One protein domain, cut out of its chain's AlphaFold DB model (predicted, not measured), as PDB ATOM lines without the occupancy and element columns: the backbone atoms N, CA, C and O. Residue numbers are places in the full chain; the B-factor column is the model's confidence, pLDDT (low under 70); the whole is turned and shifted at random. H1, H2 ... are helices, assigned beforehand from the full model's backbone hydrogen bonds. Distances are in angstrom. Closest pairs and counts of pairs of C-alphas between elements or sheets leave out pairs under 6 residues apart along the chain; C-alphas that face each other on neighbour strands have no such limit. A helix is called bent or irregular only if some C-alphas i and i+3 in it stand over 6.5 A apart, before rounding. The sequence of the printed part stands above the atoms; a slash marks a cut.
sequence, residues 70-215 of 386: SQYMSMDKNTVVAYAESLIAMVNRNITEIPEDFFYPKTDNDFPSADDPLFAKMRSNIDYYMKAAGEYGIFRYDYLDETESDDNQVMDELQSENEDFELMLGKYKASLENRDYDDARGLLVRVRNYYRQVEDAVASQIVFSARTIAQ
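This is residues 70 to 215 of the 386 residues of an uncharacterized protein of Ruminococcus sp. CAG:382 (UniProt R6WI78). The domain is a long, slim up-and-down bundle of four helices, H2, H4, H5 and H6, in which each runs against the one before it in the chain. H6 is the long spine: H5 is folded back beside it in a helical hairpin, H4 packs on both, and H2 packs on residues 203 to 214 of H6. The short H1 is at one end of the rod, near H2 and H6, and the short H3 touches H6 towards the other end. The printed part has 146 residues with six named helices, H1 to H6 in order, and no named strand; its class is all helix. It is only just loose, close to compact, with a radius of gyration of the C-alphas of 17.8 A and spans of 57 by 27 by 22 A.

H1, residues 70 to 74, begins with C-alpha 70 at (13.665, 29.374, 16.667); it is irregular, with C-alphas 70 and 73 7.2 A apart. H2, residues 77 to 94, is 26.4 A long from first to last C-alpha. H3 is residues 100 to 103. H4, residues 117 to 135, is 26.8 A long and begins at C-alpha 117, (14.210, 40.120, -19.281). H5, residues 153 to 177, is 36.7 A long. H6, residues 181 to 214, is 48.8 A long, has a kink of 28 degrees near residue 200, and ends at C-alpha 214, (29.089, 24.827, 14.885).

H6 is the hub and touches H2, H3, H4 and H5. H5 and H6, a hairpin, run opposite ways at a shallow tilt of 19 degrees, with the closest C-alphas, those of Phe 165 and Tyr 194, 5.0 A apart. H4 touches H6 at residues 195 to 202 of H6, running the same way at a shallow tilt of 27 degrees; the closest C-alphas are those of Ile 126 and Val 198, 6.6 A apart. H4 and H5, also a hairpin, touch with residues 126 to 134 and 155 to 162, their closest C-alphas, Ile 126 and Asn 162, being 7.2 A apart. H2 and H6 run opposite ways at a shallow tilt of 26 degrees, with C-alphas of Lys 77 and Ala 214 the closest at 4.8 A. H2 and H4 only just touch, with 3 pairs of C-alphas within 8 A, while H2 and H5 are apart. Every O i to N i+4 pair is within hydrogen-bond range in H2, H4 and H5; H6 has 29 of 30, H1 has 0 of 1 but 1 of 2 O i to N i+3 pairs, and H3 is too short for an i+4 pair.

The C-alphas of Asp 76 and Asn 178, the two farthest apart, are 57.7 A from each other. The printed part has no cut. The links H3 to H4, 13 residues, and H4 to H5, 17 residues, are long; in the latter, residues 141 to 142 pair antiparallel with residues 147 to 148. The mean pLDDT of the printed part is 83.5, with residues 70 to 75, 143 and 149 to 154 under 70.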
ATOM      1  N   SER A  70      13.658  29.385  15.193       50.41
ATOM      2  CA  SER A  70      13.665  29.374  16.667       50.41
ATOM      3  C   SER A  70      14.120  28.038  17.286       50.41
ATOM      4  O   SER A  70      14.155  27.906  18.505       50.41
ATOM      5  N   GLN A  71      14.393  27.008  16.475       54.56
ATOM      6  CA  GLN A  71      14.973  25.733  16.908       54.56
ATOM      7  C   GLN A  71      16.462  25.582  16.547       54.56
ATOM      8  O   GLN A  71      17.086  24.631  17.016       54.56
ATOM      9  N   TYR A  72      17.056  26.520  15.797       57.12
ATOM     10  CA  TYR A  72      18.447  26.444  15.320       57.12
ATOM     11  C   TYR A  72      19.465  26.299  16.450       57.12
ATOM     12  O   TYR A  72      20.361  25.465  16.385       57.12
ATOM     13  N   MET A  73      19.283  27.061  17.529       52.53
ATOM     14  CA  MET A  73      20.177  27.057  18.693       52.53
ATOM     15  C   MET A  73      20.032  25.802  19.568       52.53
ATOM     16  O   MET A  73      20.853  25.556  20.448       52.53
ATOM     17  N   SER A  74      18.972  25.014  19.351       61.25
ATOM     18  CA  SER A  74      18.726  23.751  20.060       61.25
ATOM     19  C   SER A  74      19.169  22.515  19.272       61.25
ATOM     20  O   SER A  74      19.145  21.409  19.812       61.25
ATOM     21  N   MET A  75      19.561  22.698  18.008       68.31
ATOM     22  CA  MET A  75      20.074  21.636  17.150       68.31
ATOM     23  C   MET A  75      21.516  21.292  17.522       68.31
ATOM     24  O   MET A  75      22.296  22.145  17.948       68.31
ATOM     25  N   ASP A  76      21.896  20.029  17.339       76.81
ATOM     26  CA  ASP A  76      23.303  19.664  17.399       76.81
ATOM     27  C   ASP A  76      24.064  20.248  16.197       76.81
ATOM     28  O   ASP A  76      23.495  20.573  15.151       76.81
ATOM     29  N   LYS A  77      25.387  20.347  16.347       78.44
ATOM     30  CA  LYS A  77      26.272  20.985  15.367       78.44
ATOM     31  C   LYS A  77      26.130  20.406  13.956       78.44
ATOM     32  O   LYS A  77      26.157  21.169  12.997       78.44
ATOM     33  N   ASN A  78      25.954  19.090  13.809       77.38
ATOM     34  CA  ASN A  78      25.859  18.467  12.486       77.38
ATOM     35  C   ASN A  78      24.527  18.806  11.808       77.38
ATOM     36  O   ASN A  78      24.491  19.039  10.600       77.38
ATOM     37  N   THR A  79      23.447  18.883  12.585       78.19
ATOM     38  CA  THR A  79      22.120  19.259  12.084       78.19
ATOM     39  C   THR A  79      22.081  20.712  11.600       78.19
ATOM     40  O   THR A  79      21.498  20.988  10.552       78.19
ATOM     41  N   VAL A  80      22.766  21.631  12.290       78.38
ATOM     42  CA  VAL A  80      22.897  23.039  11.863       78.38
ATOM     43  C   VAL A  80      23.600  23.152  10.510       78.38
ATOM     44  O   VAL A  80      23.140  23.881   9.629       78.38
ATOM     45  N   VAL A  81      24.695  22.409  10.321       81.88
ATOM     46  CA  VAL A  81      25.436  22.391   9.051       81.88
ATOM     47  C   VAL A  81      24.564  21.832   7.926       81.88
ATOM     48  O   VAL A  81      24.426  22.477   6.889       81.88
ATOM     49  N   ALA A  82      23.916  20.687   8.149       80.81
ATOM     50  CA  ALA A  82      23.055  20.051   7.151       80.81
ATOM     51  C   ALA A  82      21.854  20.929   6.754       80.81
ATOM     52  O   ALA A  82      21.476  20.982   5.577       80.81
ATOM     53  N   TYR A  83      21.261  21.654   7.708       82.56
ATOM     54  CA  TYR A  83      20.215  22.622   7.390       82.56
ATOM     55  C   TYR A  83      20.768  23.771   6.553       82.56
ATOM     56  O   TYR A  83      20.163  24.125   5.545       82.56
ATOM     57  N   ALA A  84      21.908  24.351   6.934       84.25
ATOM     58  CA  ALA A  84      22.491  25.479   6.215       84.25
ATOM     59  C   ALA A  84      22.843  25.106   4.760       84.25
ATOM     60  O   ALA A  84      22.535  25.866   3.838       84.25
ATOM     61  N   GLU A  85      23.385  23.903   4.530       84.75
ATOM     62  CA  GLU A  85      23.581  23.336   3.184       84.75
ATOM     63  C   GLU A  85      22.263  23.232   2.409       84.75
ATOM     64  O   GLU A  85      22.179  23.632   1.243       84.75
ATOM     65  N   SER A  86      21.219  22.721   3.062       83.94
ATOM     66  CA  SER A  86      19.895  22.540   2.459       83.94
ATOM     67  C   SER A  86      19.235  23.872   2.107       83.94
ATOM     68  O   SER A  86      18.656  24.003   1.028       83.94
ATOM     69  N   LEU A  87      19.361  24.877   2.976       85.12
ATOM     70  CA  LEU A  87      18.834  26.219   2.764       85.12
ATOM     71  C   LEU A  87      19.520  26.893   1.570       85.12
ATOM     72  O   LEU A  87      18.838  27.418   0.692       85.12
ATOM     73  N   ILE A  88      20.850  26.812   1.473       85.31
ATOM     74  CA  ILE A  88      21.592  27.370   0.332       85.31
ATOM     75  C   ILE A  88      21.240  26.629  -0.960       85.31
ATOM     76  O   ILE A  88      21.002  27.256  -1.992       85.31
ATOM     77  N   ALA A  89      21.135  25.298  -0.918       84.44
ATOM     78  CA  ALA A  89      20.716  24.513  -2.075       84.44
ATOM     79  C   ALA A  89      19.293  24.873  -2.534       84.44
ATOM     80  O   ALA A  89      19.041  24.967  -3.736       84.44
ATOM     81  N   MET A  90      18.364  25.085  -1.600       88.88
ATOM     82  CA  MET A  90      17.001  25.528  -1.892       88.88
ATOM     83  C   MET A  90      16.998  26.920  -2.527       88.88
ATOM     84  O   MET A  90      16.323  27.113  -3.540       88.88
ATOM     85  N   VAL A  91      17.770  27.862  -1.980       87.12
ATOM     86  CA  VAL A  91      17.878  29.214  -2.535       87.12
ATOM     87  C   VAL A  91      18.421  29.164  -3.962       87.12
ATOM     88  O   VAL A  91      17.758  29.628  -4.890       87.12
ATOM     89  N   ASN A  92      19.549  28.483  -4.169       83.94
ATOM     90  CA  ASN A  92      20.209  28.381  -5.472       83.94
ATOM     91  C   ASN A  92      19.347  27.704  -6.552       83.94
ATOM     92  O   ASN A  92      19.477  28.021  -7.731       83.94
ATOM     93  N   ARG A  93      18.453  26.779  -6.179       87.19
ATOM     94  CA  ARG A  93      17.537  26.109  -7.124       87.19
ATOM     95  C   ARG A  93      16.400  27.003  -7.618       87.19
ATOM     96  O   ARG A  93      15.822  26.701  -8.659       87.19
ATOM     97  N   ASN A  94      16.053  28.044  -6.864       89.12
ATOM     98  CA  ASN A  94      14.884  28.886  -7.125       89.12
ATOM     99  C   ASN A  94      15.233  30.269  -7.687       89.12
ATOM    100  O   ASN A  94      14.341  30.974  -8.162       89.12
ATOM    101  N   ILE A  95      16.509  30.647  -7.676       90.00
ATOM    102  CA  ILE A  95      17.007  31.869  -8.307       90.00
ATOM    103  C   ILE A  95      17.434  31.610  -9.754       90.00
ATOM    104  O   ILE A  95      17.791  30.499 -10.145       90.00
ATOM    105  N   THR A  96      17.420  32.662 -10.571       89.69
ATOM    106  CA  THR A  96      18.016  32.625 -11.912       89.69
ATOM    107  C   THR A  96      19.408  33.236 -11.899       89.69
ATOM    108  O   THR A  96      19.561  34.386 -11.499       89.69
ATOM    109  N   GLU A  97      20.407  32.522 -12.414       85.69
ATOM    110  CA  GLU A  97      21.751  33.078 -12.585       85.69
ATOM    111  C   GLU A  97      21.742  34.271 -13.556       85.69
ATOM    112  O   GLU A  97      21.175  34.209 -14.654       85.69
ATOM    113  N   ILE A  98      22.380  35.365 -13.138       86.88
ATOM    114  CA  ILE A  98      22.579  36.563 -13.952       86.88
ATOM    115  C   ILE A  98      24.032  36.573 -14.443       86.88
ATOM    116  O   ILE A  98      24.938  36.678 -13.608       86.88
ATOM    117  N   PRO A  99      24.279  36.487 -15.766       82.19
ATOM    118  CA  PRO A  99      25.632  36.513 -16.307       82.19
ATOM    119  C   PRO A  99      26.346  37.805 -15.931       82.19
ATOM    120  O   PRO A  99      25.814  38.892 -16.136       82.19
ATOM    121  N   GLU A 100      27.571  37.704 -15.429       76.94
ATOM    122  CA  GLU A 100      28.324  38.872 -14.974       76.94
ATOM    123  C   GLU A 100      28.578  39.878 -16.111       76.94
ATOM    124  O   GLU A 100      28.446  41.083 -15.907       76.94
ATOM    125  N   ASP A 101      28.851  39.393 -17.325       78.12
ATOM    126  CA  ASP A 101      29.085  40.220 -18.517       78.12
ATOM    127  C   ASP A 101      27.888  41.092 -18.915       78.12
ATOM    128  O   ASP A 101      28.069  42.100 -19.598       78.12
ATOM    129  N   PHE A 102      26.680  40.760 -18.447       87.75
ATOM    130  CA  PHE A 102      25.487  41.581 -18.646       87.75
ATOM    131  C   PHE A 102      25.688  43.025 -18.170       87.75
ATOM    132  O   PHE A 102      25.189  43.963 -18.785       87.75
ATOM    133  N   PHE A 103      26.436  43.210 -17.080       86.75
ATOM    134  CA  PHE A 103      26.640  44.518 -16.462       86.75
ATOM    135  C   PHE A 103      27.798  45.317 -17.070       86.75
ATOM    136  O   PHE A 103      28.038  46.451 -16.656       86.75
ATOM    137  N   TYR A 104      28.521  44.748 -18.040       83.56
ATOM    138  CA  TYR A 104      29.758  45.316 -18.579       83.56
ATOM    139  C   TYR A 104      29.743  45.356 -20.113       83.56
ATOM    140  O   TYR A 104      30.462  44.600 -20.774       83.56
ATOM    141  N   PRO A 105      28.935  46.253 -20.705       83.44
ATOM    142  CA  PRO A 105      28.874  46.419 -22.150       83.44
ATOM    143  C   PRO A 105      30.227  46.896 -22.692       83.44
ATOM    144  O   PRO A 105      30.772  47.912 -22.246       83.44
ATOM    145  N   LYS A 106      30.765  46.169 -23.681       79.06
ATOM    146  CA  LYS A 106      32.069  46.472 -24.302       79.06
ATOM    147  C   LYS A 106      32.007  47.723 -25.174       79.06
ATOM    148  O   LYS A 106      32.981  48.467 -25.259       79.06
ATOM    149  N   THR A 107      30.869  47.954 -25.817       83.69
ATOM    150  CA  THR A 107      30.601  49.110 -26.673       83.69
ATOM    151  C   THR A 107      29.233  49.710 -26.362       83.69
ATOM    152  O   THR A 107      28.388  49.076 -25.731       83.69
ATOM    153  N   ASP A 108      28.973  50.923 -26.851       87.19
ATOM    154  CA  ASP A 108      27.681  51.600 -26.662       87.19
ATOM    155  C   ASP A 108      26.496  50.864 -27.319       87.19
ATOM    156  O   ASP A 108      25.340  51.120 -26.991       87.19
ATOM    157  N   ASN A 109      26.766  49.920 -28.228       86.62
ATOM    158  CA  ASN A 109      25.733  49.082 -28.842       86.62
ATOM    159  C   ASN A 109      25.430  47.809 -28.036       86.62
ATOM    160  O   ASN A 109      24.452  47.131 -28.342       86.62
ATOM    161  N   ASP A 110      26.251  47.487 -27.034       90.00
ATOM    162  CA  ASP A 110      26.135  46.256 -26.243       90.00
ATOM    163  C   ASP A 110      25.301  46.452 -24.969       90.00
ATOM    164  O   ASP A 110      25.151  45.521 -24.181       90.00
ATOM    165  N   PHE A 111      24.773  47.658 -24.736       93.06
ATOM    166  CA  PHE A 111      23.955  47.932 -23.560       93.06
ATOM    167  C   PHE A 111      22.688  47.067 -23.540       93.06
ATOM    168  O   PHE A 111      21.940  47.057 -24.526       93.06
ATOM    169  N   PRO A 112      22.381  46.415 -22.402       93.88
ATOM    170  CA  PRO A 112      21.089  45.786 -22.196       93.88
ATOM    171  C   PRO A 112      19.956  46.772 -22.441       93.88
ATOM    172  O   PRO A 112      19.947  47.878 -21.897       93.88
ATOM    173  N   SER A 113      18.966  46.370 -23.233       91.75
ATOM    174  CA  SER A 113      17.793  47.216 -23.446       91.75
ATOM    175  C   SER A 113      17.067  47.490 -22.122       91.75
ATOM    176  O   SER A 113      17.108  46.678 -21.201       91.75
ATOM    177  N   ALA A 114      16.354  48.614 -22.030       85.62
ATOM    178  CA  ALA A 114      15.610  48.987 -20.823       85.62
ATOM    179  C   ALA A 114      14.578  47.929 -20.367       85.62
ATOM    180  O   ALA A 114      14.224  47.881 -19.187       85.62
ATOM    181  N   ASP A 115      14.125  47.079 -21.292       89.94
ATOM    182  CA  ASP A 115      13.153  46.007 -21.071       89.94
ATOM    183  C   ASP A 115      13.788  44.609 -21.143       89.94
ATOM    184  O   ASP A 115      13.094  43.616 -21.371       89.94
ATOM    185  N   ASP A 116      15.111  44.515 -20.968       95.75
ATOM    186  CA  ASP A 116      15.796  43.227 -20.964       95.75
ATOM    187  C   ASP A 116      15.202  42.299 -19.879       95.75
ATOM    188  O   ASP A 116      15.069  42.708 -18.716       95.75
ATOM    189  N   PRO A 117      14.837  41.047 -20.221       95.25
ATOM    190  CA  PRO A 117      14.210  40.120 -19.281       95.25
ATOM    191  C   PRO A 117      15.080  39.798 -18.059       95.25
ATOM    192  O   PRO A 117      14.542  39.351 -17.043       95.25
ATOM    193  N   LEU A 118      16.400  40.011 -18.117       95.44
ATOM    194  CA  LEU A 118      17.287  39.808 -16.973       95.44
ATOM    195  C   LEU A 118      17.015  40.795 -15.833       95.44
ATOM    196  O   LEU A 118      17.127  40.394 -14.678       95.44
ATOM    197  N   PHE A 119      16.555  42.021 -16.103       95.50
ATOM    198  CA  PHE A 119      16.162  42.948 -15.029       95.50
ATOM    199  C   PHE A 119      14.931  42.453 -14.260       95.50
ATOM    200  O   PHE A 119      14.882  42.538 -13.035       95.50
ATOM    201  N   ALA A 120      13.947  41.879 -14.960       94.25
ATOM    202  CA  ALA A 120      12.779  41.280 -14.313       94.25
ATOM    203  C   ALA A 120      13.161  40.044 -13.479       94.25
ATOM    204  O   ALA A 120      12.614  39.832 -12.399       94.25
ATOM    205  N   LYS A 121      14.129  39.252 -13.957       96.12
ATOM    206  CA  LYS A 121      14.690  38.121 -13.205       96.12
ATOM    207  C   LYS A 121      15.441  38.571 -11.952       96.12
ATOM    208  O   LYS A 121      15.222  37.978 -10.906       96.12
ATOM    209  N   MET A 122      16.249  39.635 -12.024       95.19
ATOM    210  CA  MET A 122      16.914  40.212 -10.844       95.19
ATOM    211  C   MET A 122      15.903  40.604  -9.771       95.19
ATOM    212  O   MET A 122      16.070  40.234  -8.614       95.19
ATOM    213  N   ARG A 123      14.814  41.274 -10.162       94.50
ATOM    214  CA  ARG A 123      13.735  41.627  -9.235       94.50
ATOM    215  C   ARG A 123      13.095  40.391  -8.602       94.50
ATOM    216  O   ARG A 123      12.960  40.327  -7.389       94.50
ATOM    217  N   SER A 124      12.776  39.382  -9.414       94.94
ATOM    218  CA  SER A 124      12.226  38.115  -8.913       94.94
ATOM    219  C   SER A 124      13.176  37.399  -7.949       94.94
ATOM    220  O   SER A 124      12.711  36.767  -7.005       94.94
ATOM    221  N   ASN A 125      14.486  37.470  -8.189       94.69
ATOM    222  CA  ASN A 125      15.490  36.914  -7.288       94.69
ATOM    223  C   ASN A 125      15.538  37.697  -5.968       94.69
ATOM    224  O   ASN A 125      15.523  37.067  -4.918       94.69
ATOM    225  N   ILE A 126      15.546  39.039  -6.000       93.44
ATOM    226  CA  ILE A 126      15.502  39.888  -4.791       93.44
ATOM    227  C   ILE A 126      14.259  39.565  -3.957       93.44
ATOM    228  O   ILE A 126      14.380  39.281  -2.767       93.44
ATOM    229  N   ASP A 127      13.081  39.520  -4.587       93.12
ATOM    230  CA  ASP A 127      11.829  39.166  -3.914       93.12
ATOM    231  C   ASP A 127      11.926  37.785  -3.249       93.12
ATOM    232  O   ASP A 127      11.468  37.588  -2.121       93.12
ATOM    233  N   TYR A 128      12.551  36.820  -3.931       93.19
ATOM    234  CA  TYR A 128      12.765  35.483  -3.391       93.19
ATOM    235  C   TYR A 128      13.759  35.477  -2.219       93.19
ATOM    236  O   TYR A 128      13.465  34.856  -1.198       93.19
ATOM    237  N   TYR A 129      14.885  36.190  -2.318       90.69
ATOM    238  CA  TYR A 129      15.864  36.333  -1.235       90.69
ATOM    239  C   TYR A 129      15.224  36.923   0.021       90.69
ATOM    240  O   TYR A 129      15.346  36.348   1.101       90.69
ATOM    241  N   MET A 130      14.483  38.021  -0.125       89.25
ATOM    242  CA  MET A 130      13.788  38.675   0.984       89.25
ATOM    243  C   MET A 130      12.712  37.773   1.596       89.25
ATOM    244  O   MET A 130      12.586  37.686   2.819       89.25
ATOM    245  N   LYS A 131      11.949  37.061   0.757       88.50
ATOM    246  CA  LYS A 131      10.941  36.104   1.220       88.50
ATOM    247  C   LYS A 131      11.581  34.961   2.009       88.50
ATOM    248  O   LYS A 131      11.143  34.690   3.123       88.50
ATOM    249  N   ALA A 132      12.622  34.332   1.465       85.38
ATOM    250  CA  ALA A 132      13.343  33.254   2.134       85.38
ATOM    251  C   ALA A 132      13.960  33.741   3.456       85.38
ATOM    252  O   ALA A 132      13.827  33.080   4.482       85.38
ATOM    253  N   ALA A 133      14.556  34.933   3.466       83.12
ATOM    254  CA  ALA A 133      15.098  35.535   4.675       83.12
ATOM    255  C   ALA A 133      14.046  35.725   5.777       83.12
ATOM    256  O   ALA A 133      14.307  35.401   6.936       83.12
ATOM    257  N   GLY A 134      12.849  36.197   5.420       79.31
ATOM    258  CA  GLY A 134      11.739  36.362   6.358       79.31
ATOM    259  C   GLY A 134      11.129  35.041   6.837       79.31
ATOM    260  O   GLY A 134      10.923  34.867   8.038       79.31
ATOM    261  N   GLU A 135      10.844  34.111   5.920       81.81
ATOM    262  CA  GLU A 135      10.197  32.821   6.219       81.81
ATOM    263  C   GLU A 135      11.096  31.906   7.052       81.81
ATOM    264  O   GLU A 135      10.642  31.323   8.038       81.81
ATOM    265  N   TYR A 136      12.377  31.834   6.693       76.69
ATOM    266  CA  TYR A 136      13.363  31.000   7.373       76.69
ATOM    267  C   TYR A 136      14.135  31.761   8.447       76.69
ATOM    268  O   TYR A 136      15.023  31.196   9.059       76.69
ATOM    269  N   GLY A 137      13.817  33.031   8.707       73.69
ATOM    270  CA  GLY A 137      14.434  33.809   9.782       73.69
ATOM    271  C   GLY A 137      15.949  33.980   9.661       73.69
ATOM    272  O   GLY A 137      16.592  34.136  10.689       73.69
ATOM    273  N   ILE A 138      16.514  33.972   8.448       74.38
ATOM    274  CA  ILE A 138      17.966  33.930   8.173       74.38
ATOM    275  C   ILE A 138      18.762  34.950   9.010       74.38
ATOM    276  O   ILE A 138      19.840  34.631   9.498       74.38
ATOM    277  N   PHE A 139      18.200  36.139   9.240       71.50
ATOM    278  CA  PHE A 139      18.832  37.238   9.984       71.50
ATOM    279  C   PHE A 139      18.448  37.340  11.467       71.50
ATOM    280  O   PHE A 139      18.800  38.313  12.123       71.50
ATOM    281  N   ARG A 140      17.716  36.369  12.022       74.25
ATOM    282  CA  ARG A 140      17.336  36.392  13.447       74.25
ATOM    283  C   ARG A 140      18.501  36.102  14.376       74.25
ATOM    284  O   ARG A 140      18.481  36.541  15.518       74.25
ATOM    285  N   TYR A 141      19.480  35.333  13.916       73.31
ATOM    286  CA  TYR A 141      20.680  35.059  14.690       73.31
ATOM    287  C   TYR A 141      21.752  36.090  14.347       73.31
ATOM    288  O   TYR A 141      22.228  36.136  13.215       73.31
ATOM    289  N   ASP A 142      22.144  36.904  15.317       74.50
ATOM    290  CA  ASP A 142      23.326  37.744  15.191       74.50
ATOM    291  C   ASP A 142      24.562  36.891  15.498       74.50
ATOM    292  O   ASP A 142      24.803  36.508  16.644       74.50
ATOM    293  N   TYR A 143      25.338  36.565  14.463       69.50
ATOM    294  CA  TYR A 143      26.541  35.746  14.598       69.50
ATOM    295  C   TYR A 143      27.735  36.512  15.185       69.50
ATOM    296  O   TYR A 143      28.725  35.870  15.539       69.50
ATOM    297  N   LEU A 144      27.673  37.848  15.259       70.81
ATOM    298  CA  LEU A 144      28.707  38.684  15.875       70.81
ATOM    299  C   LEU A 144      28.515  38.752  17.389       70.81
ATOM    300  O   LEU A 144      29.480  38.603  18.137       70.81
ATOM    301  N   ASP A 145      27.271  38.947  17.821       71.44
ATOM    302  CA  ASP A 145      26.914  39.026  19.240       71.44
ATOM    303  C   ASP A 145      26.516  37.659  19.837       71.44
ATOM    304  O   ASP A 145      26.332  37.537  21.048       71.44
ATOM    305  N   GLU A 146      26.426  36.617  19.002       72.00
ATOM    306  CA  GLU A 146      25.988  35.252  19.337       72.00
ATOM    307  C   GLU A 146      24.596  35.199  20.000       72.00
ATOM    308  O   GLU A 146      24.317  34.352  20.855       72.00
ATOM    309  N   THR A 147      23.699  36.103  19.603       71.31
ATOM    310  CA  THR A 147      22.367  36.261  20.206       71.31
ATOM    311  C   THR A 147      21.247  36.217  19.179       71.31
ATOM    312  O   THR A 147      21.410  36.653  18.046       71.31
ATOM    313  N   GLU A 148      20.070  35.744  19.592       70.94
ATOM    314  CA  GLU A 148      18.853  35.947  18.806       70.94
ATOM    315  C   GLU A 148      18.355  37.388  18.977       70.94
ATOM    316  O   GLU A 148      18.169  37.867  20.099       70.94
ATOM    317  N   SER A 149      18.126  38.061  17.855       67.00
ATOM    318  CA  SER A 149      17.471  39.360  17.784       67.00
ATOM    319  C   SER A 149      16.022  39.182  17.334       67.00
ATOM    320  O   SER A 149      15.736  38.550  16.314       67.00
ATOM    321  N   ASP A 150      15.099  39.789  18.082       61.62
ATOM    322  CA  ASP A 150      13.715  39.993  17.636       61.62
ATOM    323  C   ASP A 150      13.617  41.133  16.604       61.62
ATOM    324  O   ASP A 150      12.618  41.239  15.884       61.62
ATOM    325  N   ASP A 151      14.641  41.990  16.541       60.19
ATOM    326  CA  ASP A 151      14.721  43.121  15.625       60.19
ATOM    327  C   ASP A 151      15.349  42.673  14.309       60.19
ATOM    328  O   ASP A 151      16.491  42.212  14.253       60.19
ATOM    329  N   ASN A 152      14.586  42.829  13.233       62.50
ATOM    330  CA  ASN A 152      14.973  42.400  11.899       62.50
ATOM    331  C   ASN A 152      15.645  43.553  11.140       62.50
ATOM    332  O   ASN A 152      15.315  43.815   9.986       62.50
ATOM    333  N   GLN A 153      16.557  44.269  11.803       65.19
ATOM    334  CA  GLN A 153      17.240  45.445  11.252       65.19
ATOM    335  C   GLN A 153      17.885  45.143   9.889       65.19
ATOM    336  O   GLN A 153      17.859  45.972   8.986       65.19
ATOM    337  N   VAL A 154      18.382  43.919   9.698       67.44
ATOM    338  CA  VAL A 154      18.970  43.491   8.424       67.44
ATOM    339  C   VAL A 154      17.922  43.346   7.313       67.44
ATOM    340  O   VAL A 154      18.222  43.593   6.150       67.44
ATOM    341  N   MET A 155      16.666  43.016   7.633       76.06
ATOM    342  CA  MET A 155      15.587  43.056   6.636       76.06
ATOM    343  C   MET A 155      15.232  44.485   6.223       76.06
ATOM    344  O   MET A 155      14.885  44.695   5.061       76.06
ATOM    345  N   ASP A 156      15.350  45.460   7.129       78.69
ATOM    346  CA  ASP A 156      15.200  46.877   6.777       78.69
ATOM    347  C   ASP A 156      16.357  47.341   5.875       78.69
ATOM    348  O   ASP A 156      16.133  48.068   4.905       78.69
ATOM    349  N   GLU A 157      17.581  46.870   6.130       74.25
ATOM    350  CA  GLU A 157      18.737  47.107   5.255       74.25
ATOM    351  C   GLU A 157      18.523  46.483   3.868       74.25
ATOM    352  O   GLU A 157      18.647  47.179   2.864       74.25
ATOM    353  N   LEU A 158      18.089  45.220   3.783       81.44
ATOM    354  CA  LEU A 158      17.759  44.575   2.503       81.44
ATOM    355  C   LEU A 158      16.644  45.298   1.742       81.44
ATOM    356  O   LEU A 158      16.690  45.396   0.514       81.44
ATOM    357  N   GLN A 159      15.646  45.815   2.457       86.38
ATOM    358  CA  GLN A 159      14.590  46.626   1.864       86.38
ATOM    359  C   GLN A 159      15.152  47.936   1.296       86.38
ATOM    360  O   GLN A 159      14.793  48.310   0.178       86.38
ATOM    361  N   SER A 160      16.066  48.593   2.011       85.94
ATOM    362  CA  SER A 160      16.772  49.778   1.514       85.94
ATOM    363  C   SER A 160      17.594  49.465   0.257       85.94
ATOM    364  O   SER A 160      17.531  50.214  -0.717       85.94
ATOM    365  N   GLU A 161      18.322  48.346   0.233       85.62
ATOM    366  CA  GLU A 161      19.102  47.915  -0.937       85.62
ATOM    367  C   GLU A 161      18.200  47.623  -2.153       85.62
ATOM    368  O   GLU A 161      18.537  47.977  -3.285       85.62
ATOM    369  N   ASN A 162      17.017  47.039  -1.935       89.69
ATOM    370  CA  ASN A 162      16.013  46.824  -2.982       89.69
ATOM    371  C   ASN A 162      15.463  48.153  -3.540       89.69
ATOM    372  O   ASN A 162      15.315  48.326  -4.753       89.69
ATOM    373  N   GLU A 163      15.189  49.130  -2.676       92.00
ATOM    374  CA  GLU A 163      14.739  50.462  -3.101       92.00
ATOM    375  C   GLU A 163      15.804  51.186  -3.937       92.00
ATOM    376  O   GLU A 163      15.487  51.784  -4.975       92.00
ATOM    377  N   ASP A 164      17.070  51.077  -3.542       91.31
ATOM    378  CA  ASP A 164      18.188  51.630  -4.296       91.31
ATOM    379  C   ASP A 164      18.418  50.898  -5.629       91.31
ATOM    380  O   ASP A 164      18.685  51.551  -6.646       91.31
ATOM    381  N   PHE A 165      18.244  49.571  -5.676       93.62
ATOM    382  CA  PHE A 165      18.253  48.800  -6.925       93.62
ATOM    383  C   PHE A 165      17.241  49.369  -7.930       93.62
ATOM    384  O   PHE A 165      17.602  49.691  -9.068       93.62
ATOM    385  N   GLU A 166      15.992  49.563  -7.505       94.69
ATOM    386  CA  GLU A 166      14.924  50.105  -8.351       94.69
ATOM    387  C   GLU A 166      15.209  51.541  -8.800       94.69
ATOM    388  O   GLU A 166      14.998  51.895  -9.967       94.69
ATOM    389  N   LEU A 167      15.733  52.369  -7.895       95.69
ATOM    390  CA  LEU A 167      16.114  53.743  -8.199       95.69
ATOM    391  C   LEU A 167      17.211  53.797  -9.269       95.69
ATOM    392  O   LEU A 167      17.110  54.586 -10.217       95.69
ATOM    393  N   MET A 168      18.260  52.985  -9.131       94.94
ATOM    394  CA  MET A 168      19.354  52.954 -10.105       94.94
ATOM    395  C   MET A 168      18.909  52.359 -11.433       94.94
ATOM    396  O   MET A 168      19.306  52.876 -12.476       94.94
ATOM    397  N   LEU A 169      18.037  51.351 -11.416       95.38
ATOM    398  CA  LEU A 169      17.460  50.788 -12.632       95.38
ATOM    399  C   LEU A 169      16.632  51.840 -13.379       95.38
ATOM    400  O   LEU A 169      16.769  51.987 -14.593       95.38
ATOM    401  N   GLY A 170      15.823  52.629 -12.669       96.19
ATOM    402  CA  GLY A 170      15.079  53.745 -13.258       96.19
ATOM    403  C   GLY A 170      15.992  54.799 -13.892       96.19
ATOM    404  O   GLY A 170      15.744  55.237 -15.018       96.19
ATOM    405  N   LYS A 171      17.082  55.168 -13.208       97.06
ATOM    406  CA  LYS A 171      18.087  56.102 -13.744       97.06
ATOM    407  C   LYS A 171      18.789  55.535 -14.974       97.06
ATOM    408  O   LYS A 171      18.899  56.237 -15.971       97.06
ATOM    409  N   TYR A 172      19.199  54.269 -14.933       96.31
ATOM    410  CA  TYR A 172      19.836  53.584 -16.058       96.31
ATOM    411  C   TYR A 172      18.971  53.656 -17.324       96.31
ATOM    412  O   TYR A 172      19.451  54.048 -18.388       96.31
ATOM    413  N   LYS A 173      17.671  53.347 -17.195       95.69
ATOM    414  CA  LYS A 173      16.716  53.427 -18.312       95.69
ATOM    415  C   LYS A 173      16.629  54.843 -18.883       95.69
ATOM    416  O   LYS A 173      16.694  55.009 -20.099       95.69
ATOM    417  N   ALA A 174      16.551  55.858 -18.023       96.31
ATOM    418  CA  ALA A 174      16.521  57.254 -18.453       96.31
ATOM    419  C   ALA A 174      17.813  57.673 -19.182       96.31
ATOM    420  O   ALA A 174      17.747  58.362 -20.203       96.31
ATOM    421  N   SER A 175      18.986  57.248 -18.705       95.62
ATOM    422  CA  SER A 175      20.270  57.561 -19.351       95.62
ATOM    423  C   SER A 175      20.392  56.884 -20.723       95.62
ATOM    424  O   SER A 175      20.827  57.528 -21.678       95.62
ATOM    425  N   LEU A 176      19.891  55.650 -20.886       94.19
ATOM    426  CA  LEU A 176      19.796  55.001 -22.201       94.19
ATOM    427  C   LEU A 176      18.877  55.742 -23.181       94.19
ATOM    428  O   LEU A 176      19.253  55.945 -24.337       94.19
ATOM    429  N   GLU A 177      17.687  56.159 -22.742       94.12
ATOM    430  CA  GLU A 177      16.743  56.918 -23.579       94.12
ATOM    431  C   GLU A 177      17.352  58.241 -24.069       94.12
ATOM    432  O   GLU A 177      17.173  58.630 -25.228       94.12
ATOM    433  N   ASN A 178      18.133  58.894 -23.205       95.06
ATOM    434  CA  ASN A 178      18.852  60.130 -23.508       95.06
ATOM    435  C   ASN A 178      20.157  59.917 -24.293       95.06
ATOM    436  O   ASN A 178      20.760  60.901 -24.727       95.06
ATOM    437  N   ARG A 179      20.573  58.661 -24.519       92.88
ATOM    438  CA  ARG A 179      21.857  58.278 -25.137       92.88
ATOM    439  C   ARG A 179      23.080  58.797 -24.374       92.88
ATOM    440  O   ARG A 179      24.111  59.087 -24.978       92.88
ATOM    441  N   ASP A 180      22.957  58.917 -23.056       94.38
ATOM    442  CA  ASP A 180      24.065  59.222 -22.153       94.38
ATOM    443  C   ASP A 180      24.742  57.912 -21.728       94.38
ATOM    444  O   ASP A 180      24.454  57.337 -20.677       94.38
ATOM    445  N   TYR A 181      25.578  57.373 -22.621       90.50
ATOM    446  CA  TYR A 181      26.179  56.049 -22.450       90.50
ATOM    447  C   TYR A 181      27.227  55.996 -21.334       90.50
ATOM    448  O   TYR A 181      27.406  54.944 -20.722       90.50
ATOM    449  N   ASP A 182      27.894  57.110 -21.033       86.25
ATOM    450  CA  ASP A 182      28.873  57.166 -19.945       86.25
ATOM    451  C   ASP A 182      28.179  57.057 -18.584       86.25
ATOM    452  O   ASP A 182      28.573  56.234 -17.750       86.25
ATOM    453  N   ASP A 183      27.090  57.805 -18.387       89.25
ATOM    454  CA  ASP A 183      26.274  57.708 -17.178       89.25
ATOM    455  C   ASP A 183      25.546  56.355 -17.095       89.25
ATOM    456  O   ASP A 183      25.563  55.698 -16.051       89.25
ATOM    457  N   ALA A 184      24.998  55.863 -18.215       92.44
ATOM    458  CA  ALA A 184      24.356  54.547 -18.273       92.44
ATOM    459  C   ALA A 184      25.311  53.417 -17.855       92.44
ATOM    460  O   ALA A 184      24.898  52.501 -17.143       92.44
ATOM    461  N   ARG A 185      26.594  53.484 -18.234       88.44
ATOM    462  CA  ARG A 185      27.602  52.487 -17.839       88.44
ATOM    463  C   ARG A 185      27.814  52.468 -16.329       88.44
ATOM    464  O   ARG A 185      27.775  51.405 -15.714       88.44
ATOM    465  N   GLY A 186      27.992  53.642 -15.724       84.69
ATOM    466  CA  GLY A 186      28.138  53.766 -14.273       84.69
ATOM    467  C   GLY A 186      26.888  53.299 -13.518       84.69
ATOM    468  O   GLY A 186      26.994  52.611 -12.504       84.69
ATOM    469  N   LEU A 187      25.699  53.627 -14.025       92.31
ATOM    470  CA  LEU A 187      24.424  53.237 -13.421       92.31
ATOM    471  C   LEU A 187      24.154  51.735 -13.516       92.31
ATOM    472  O   LEU A 187      23.698  51.156 -12.534       92.31
ATOM    473  N   LEU A 188      24.479  51.089 -14.639       91.75
ATOM    474  CA  LEU A 188      24.324  49.638 -14.799       91.75
ATOM    475  C   LEU A 188      25.162  48.862 -13.775       91.75
ATOM    476  O   LEU A 188      24.711  47.875 -13.194       91.75
ATOM    477  N   VAL A 189      26.359  49.364 -13.483       84.00
ATOM    478  CA  VAL A 189      27.216  48.808 -12.437       84.00
ATOM    479  C   VAL A 189      26.657  49.060 -11.032       84.00
ATOM    480  O   VAL A 189      26.784  48.204 -10.159       84.00
ATOM    481  N   ARG A 190      25.971  50.181 -10.789       86.94
ATOM    482  CA  ARG A 190      25.254  50.377  -9.517       86.94
ATOM    483  C   ARG A 190      24.067  49.427  -9.380       86.94
ATOM    484  O   ARG A 190      23.902  48.853  -8.311       86.94
ATOM    485  N   VAL A 191      23.298  49.196 -10.448       91.69
ATOM    486  CA  VAL A 191      22.218  48.187 -10.467       91.69
ATOM    487  C   VAL A 191      22.760  46.818 -10.058       91.69
ATOM    488  O   VAL A 191      22.194  46.177  -9.175       91.69
ATOM    489  N   ARG A 192      23.899  46.407 -10.629       87.94
ATOM    490  CA  ARG A 192      24.612  45.190 -10.213       87.94
ATOM    491  C   ARG A 192      24.890  45.175  -8.712       87.94
ATOM    492  O   ARG A 192      24.635  44.165  -8.070       87.94
ATOM    493  N   ASN A 193      25.448  46.252  -8.161       81.81
ATOM    494  CA  ASN A 193      25.851  46.296  -6.754       81.81
ATOM    495  C   ASN A 193      24.684  46.080  -5.808       81.81
ATOM    496  O   ASN A 193      24.782  45.253  -4.913       81.81
ATOM    497  N   TYR A 194      23.594  46.812  -6.014       87.19
ATOM    498  CA  TYR A 194      22.416  46.713  -5.162       87.19
ATOM    499  C   TYR A 194      21.773  45.324  -5.264       87.19
ATOM    500  O   TYR A 194      21.454  44.716  -4.248       87.19
ATOM    501  N   TYR A 195      21.711  44.755  -6.473       89.00
ATOM    502  CA  TYR A 195      21.283  43.366  -6.667       89.00
ATOM    503  C   TYR A 195      22.170  42.359  -5.909       89.00
ATOM    504  O   TYR A 195      21.660  41.506  -5.184       89.00
ATOM    505  N   ARG A 196      23.498  42.464  -6.049       81.62
ATOM    506  CA  ARG A 196      24.452  41.540  -5.412       81.62
ATOM    507  C   ARG A 196      24.523  41.702  -3.896       81.62
ATOM    508  O   ARG A 196      24.713  40.708  -3.218       81.62
ATOM    509  N   GLN A 197      24.335  42.907  -3.357       80.88
ATOM    510  CA  GLN A 197      24.319  43.123  -1.906       80.88
ATOM    511  C   GLN A 197      23.211  42.315  -1.221       80.88
ATOM    512  O   GLN A 197      23.460  41.728  -0.174       80.88
ATOM    513  N   VAL A 198      22.032  42.210  -1.843       84.50
ATOM    514  CA  VAL A 198      20.942  41.366  -1.328       84.50
ATOM    515  C   VAL A 198      21.332  39.884  -1.332       84.50
ATOM    516  O   VAL A 198      21.144  39.188  -0.336       84.50
ATOM    517  N   GLU A 199      21.895  39.402  -2.440       84.31
ATOM    518  CA  GLU A 199      22.344  38.012  -2.599       84.31
ATOM    519  C   GLU A 199      23.464  37.638  -1.615       84.31
ATOM    520  O   GLU A 199      23.352  36.649  -0.884       84.31
ATOM    521  N   ASP A 200      24.515  38.457  -1.560       78.50
ATOM    522  CA  ASP A 200      25.686  38.249  -0.710       78.50
ATOM    523  C   ASP A 200      25.307  38.304   0.775       78.50
ATOM    524  O   ASP A 200      25.806  37.498   1.560       78.50
ATOM    525  N   ALA A 201      24.402  39.205   1.175       79.69
ATOM    526  CA  ALA A 201      23.940  39.307   2.558       79.69
ATOM    527  C   ALA A 201      23.236  38.024   3.021       79.69
ATOM    528  O   ALA A 201      23.531  37.520   4.105       79.69
ATOM    529  N   VAL A 202      22.355  37.455   2.189       82.00
ATOM    530  CA  VAL A 202      21.676  36.189   2.506       82.00
ATOM    531  C   VAL A 202      22.684  35.043   2.601       82.00
ATOM    532  O   VAL A 202      22.676  34.308   3.589       82.00
ATOM    533  N   ALA A 203      23.583  34.898   1.624       80.69
ATOM    534  CA  ALA A 203      24.585  33.830   1.627       80.69
ATOM    535  C   ALA A 203      25.559  33.941   2.815       80.69
ATOM    536  O   ALA A 203      25.781  32.958   3.529       80.69
ATOM    537  N   SER A 204      26.099  35.141   3.061       78.31
ATOM    538  CA  SER A 204      26.966  35.443   4.205       78.31
ATOM    539  C   SER A 204      26.306  35.066   5.518       78.31
ATOM    540  O   SER A 204      26.910  34.367   6.329       78.31
ATOM    541  N   GLN A 205      25.063  35.495   5.719       80.81
ATOM    542  CA  GLN A 205      24.366  35.272   6.972       80.81
ATOM    543  C   GLN A 205      24.183  33.781   7.264       80.81
ATOM    544  O   GLN A 205      24.459  33.349   8.384       80.81
ATOM    545  N   ILE A 206      23.772  32.984   6.270       81.88
ATOM    546  CA  ILE A 206      23.604  31.533   6.445       81.88
ATOM    547  C   ILE A 206      24.938  30.886   6.836       81.88
ATOM    548  O   ILE A 206      24.998  30.106   7.788       81.88
ATOM    549  N   VAL A 207      26.015  31.224   6.124       80.94
ATOM    550  CA  VAL A 207      27.330  30.612   6.344       80.94
ATOM    551  C   VAL A 207      27.938  31.025   7.681       80.94
ATOM    552  O   VAL A 207      28.391  30.158   8.426       80.94
ATOM    553  N   PHE A 208      27.951  32.318   8.009       78.62
ATOM    554  CA  PHE A 208      28.545  32.792   9.259       78.62
ATOM    555  C   PHE A 208      27.752  32.320  10.477       78.62
ATOM    556  O   PHE A 208      28.359  31.849  11.433       78.62
ATOM    557  N   SER A 209      26.418  32.298  10.404       78.25
ATOM    558  CA  SER A 209      25.592  31.715  11.470       78.25
ATOM    559  C   SER A 209      25.920  30.237  11.694       78.25
ATOM    560  O   SER A 209      26.122  29.810  12.830       78.25
ATOM    561  N   ALA A 210      26.032  29.451  10.616       80.00
ATOM    562  CA  ALA A 210      26.367  28.032  10.716       80.00
ATOM    563  C   ALA A 210      27.763  27.803  11.317       80.00
ATOM    564  O   ALA A 210      27.917  26.936  12.176       80.00
ATOM    565  N   ARG A 211      28.765  28.595  10.912       82.00
ATOM    566  CA  ARG A 211      30.135  28.529  11.452       82.00
ATOM    567  C   ARG A 211      30.179  28.857  12.935       82.00
ATOM    568  O   ARG A 211      30.754  28.084  13.701       82.00
ATOM    569  N   THR A 212      29.540  29.951  13.343       78.50
ATOM    570  CA  THR A 212      29.507  30.392  14.742       78.50
ATOM    571  C   THR A 212      28.841  29.340  15.630       78.50
ATOM    572  O   THR A 212      29.421  28.920  16.630       78.50
ATOM    573  N   ILE A 213      27.676  28.819  15.230       78.00
ATOM    574  CA  ILE A 213      26.942  27.816  16.018       78.00
ATOM    575  C   ILE A 213      27.688  26.470  16.057       78.00
ATOM    576  O   ILE A 213      27.787  25.831  17.110       78.00
ATOM    577  N   ALA A 214      28.268  26.037  14.933       80.62
ATOM    578  CA  ALA A 214      29.089  24.827  14.885       80.62
ATOM    579  C   ALA A 214      30.436  24.995  15.616       80.62
ATOM    580  O   ALA A 214      31.023  24.001  16.062       80.62
ATOM    581  N   GLN A 215      30.896  26.234  15.809       79.69
ATOM    582  CA  GLN A 215      32.246  26.588  16.262       79.69
ATOM    583  C   GLN A 215      33.324  25.969  15.360       79.69
ATOM    584  O   GLN A 215      34.293  25.378  15.844       79.69
TER     585      GLN A 215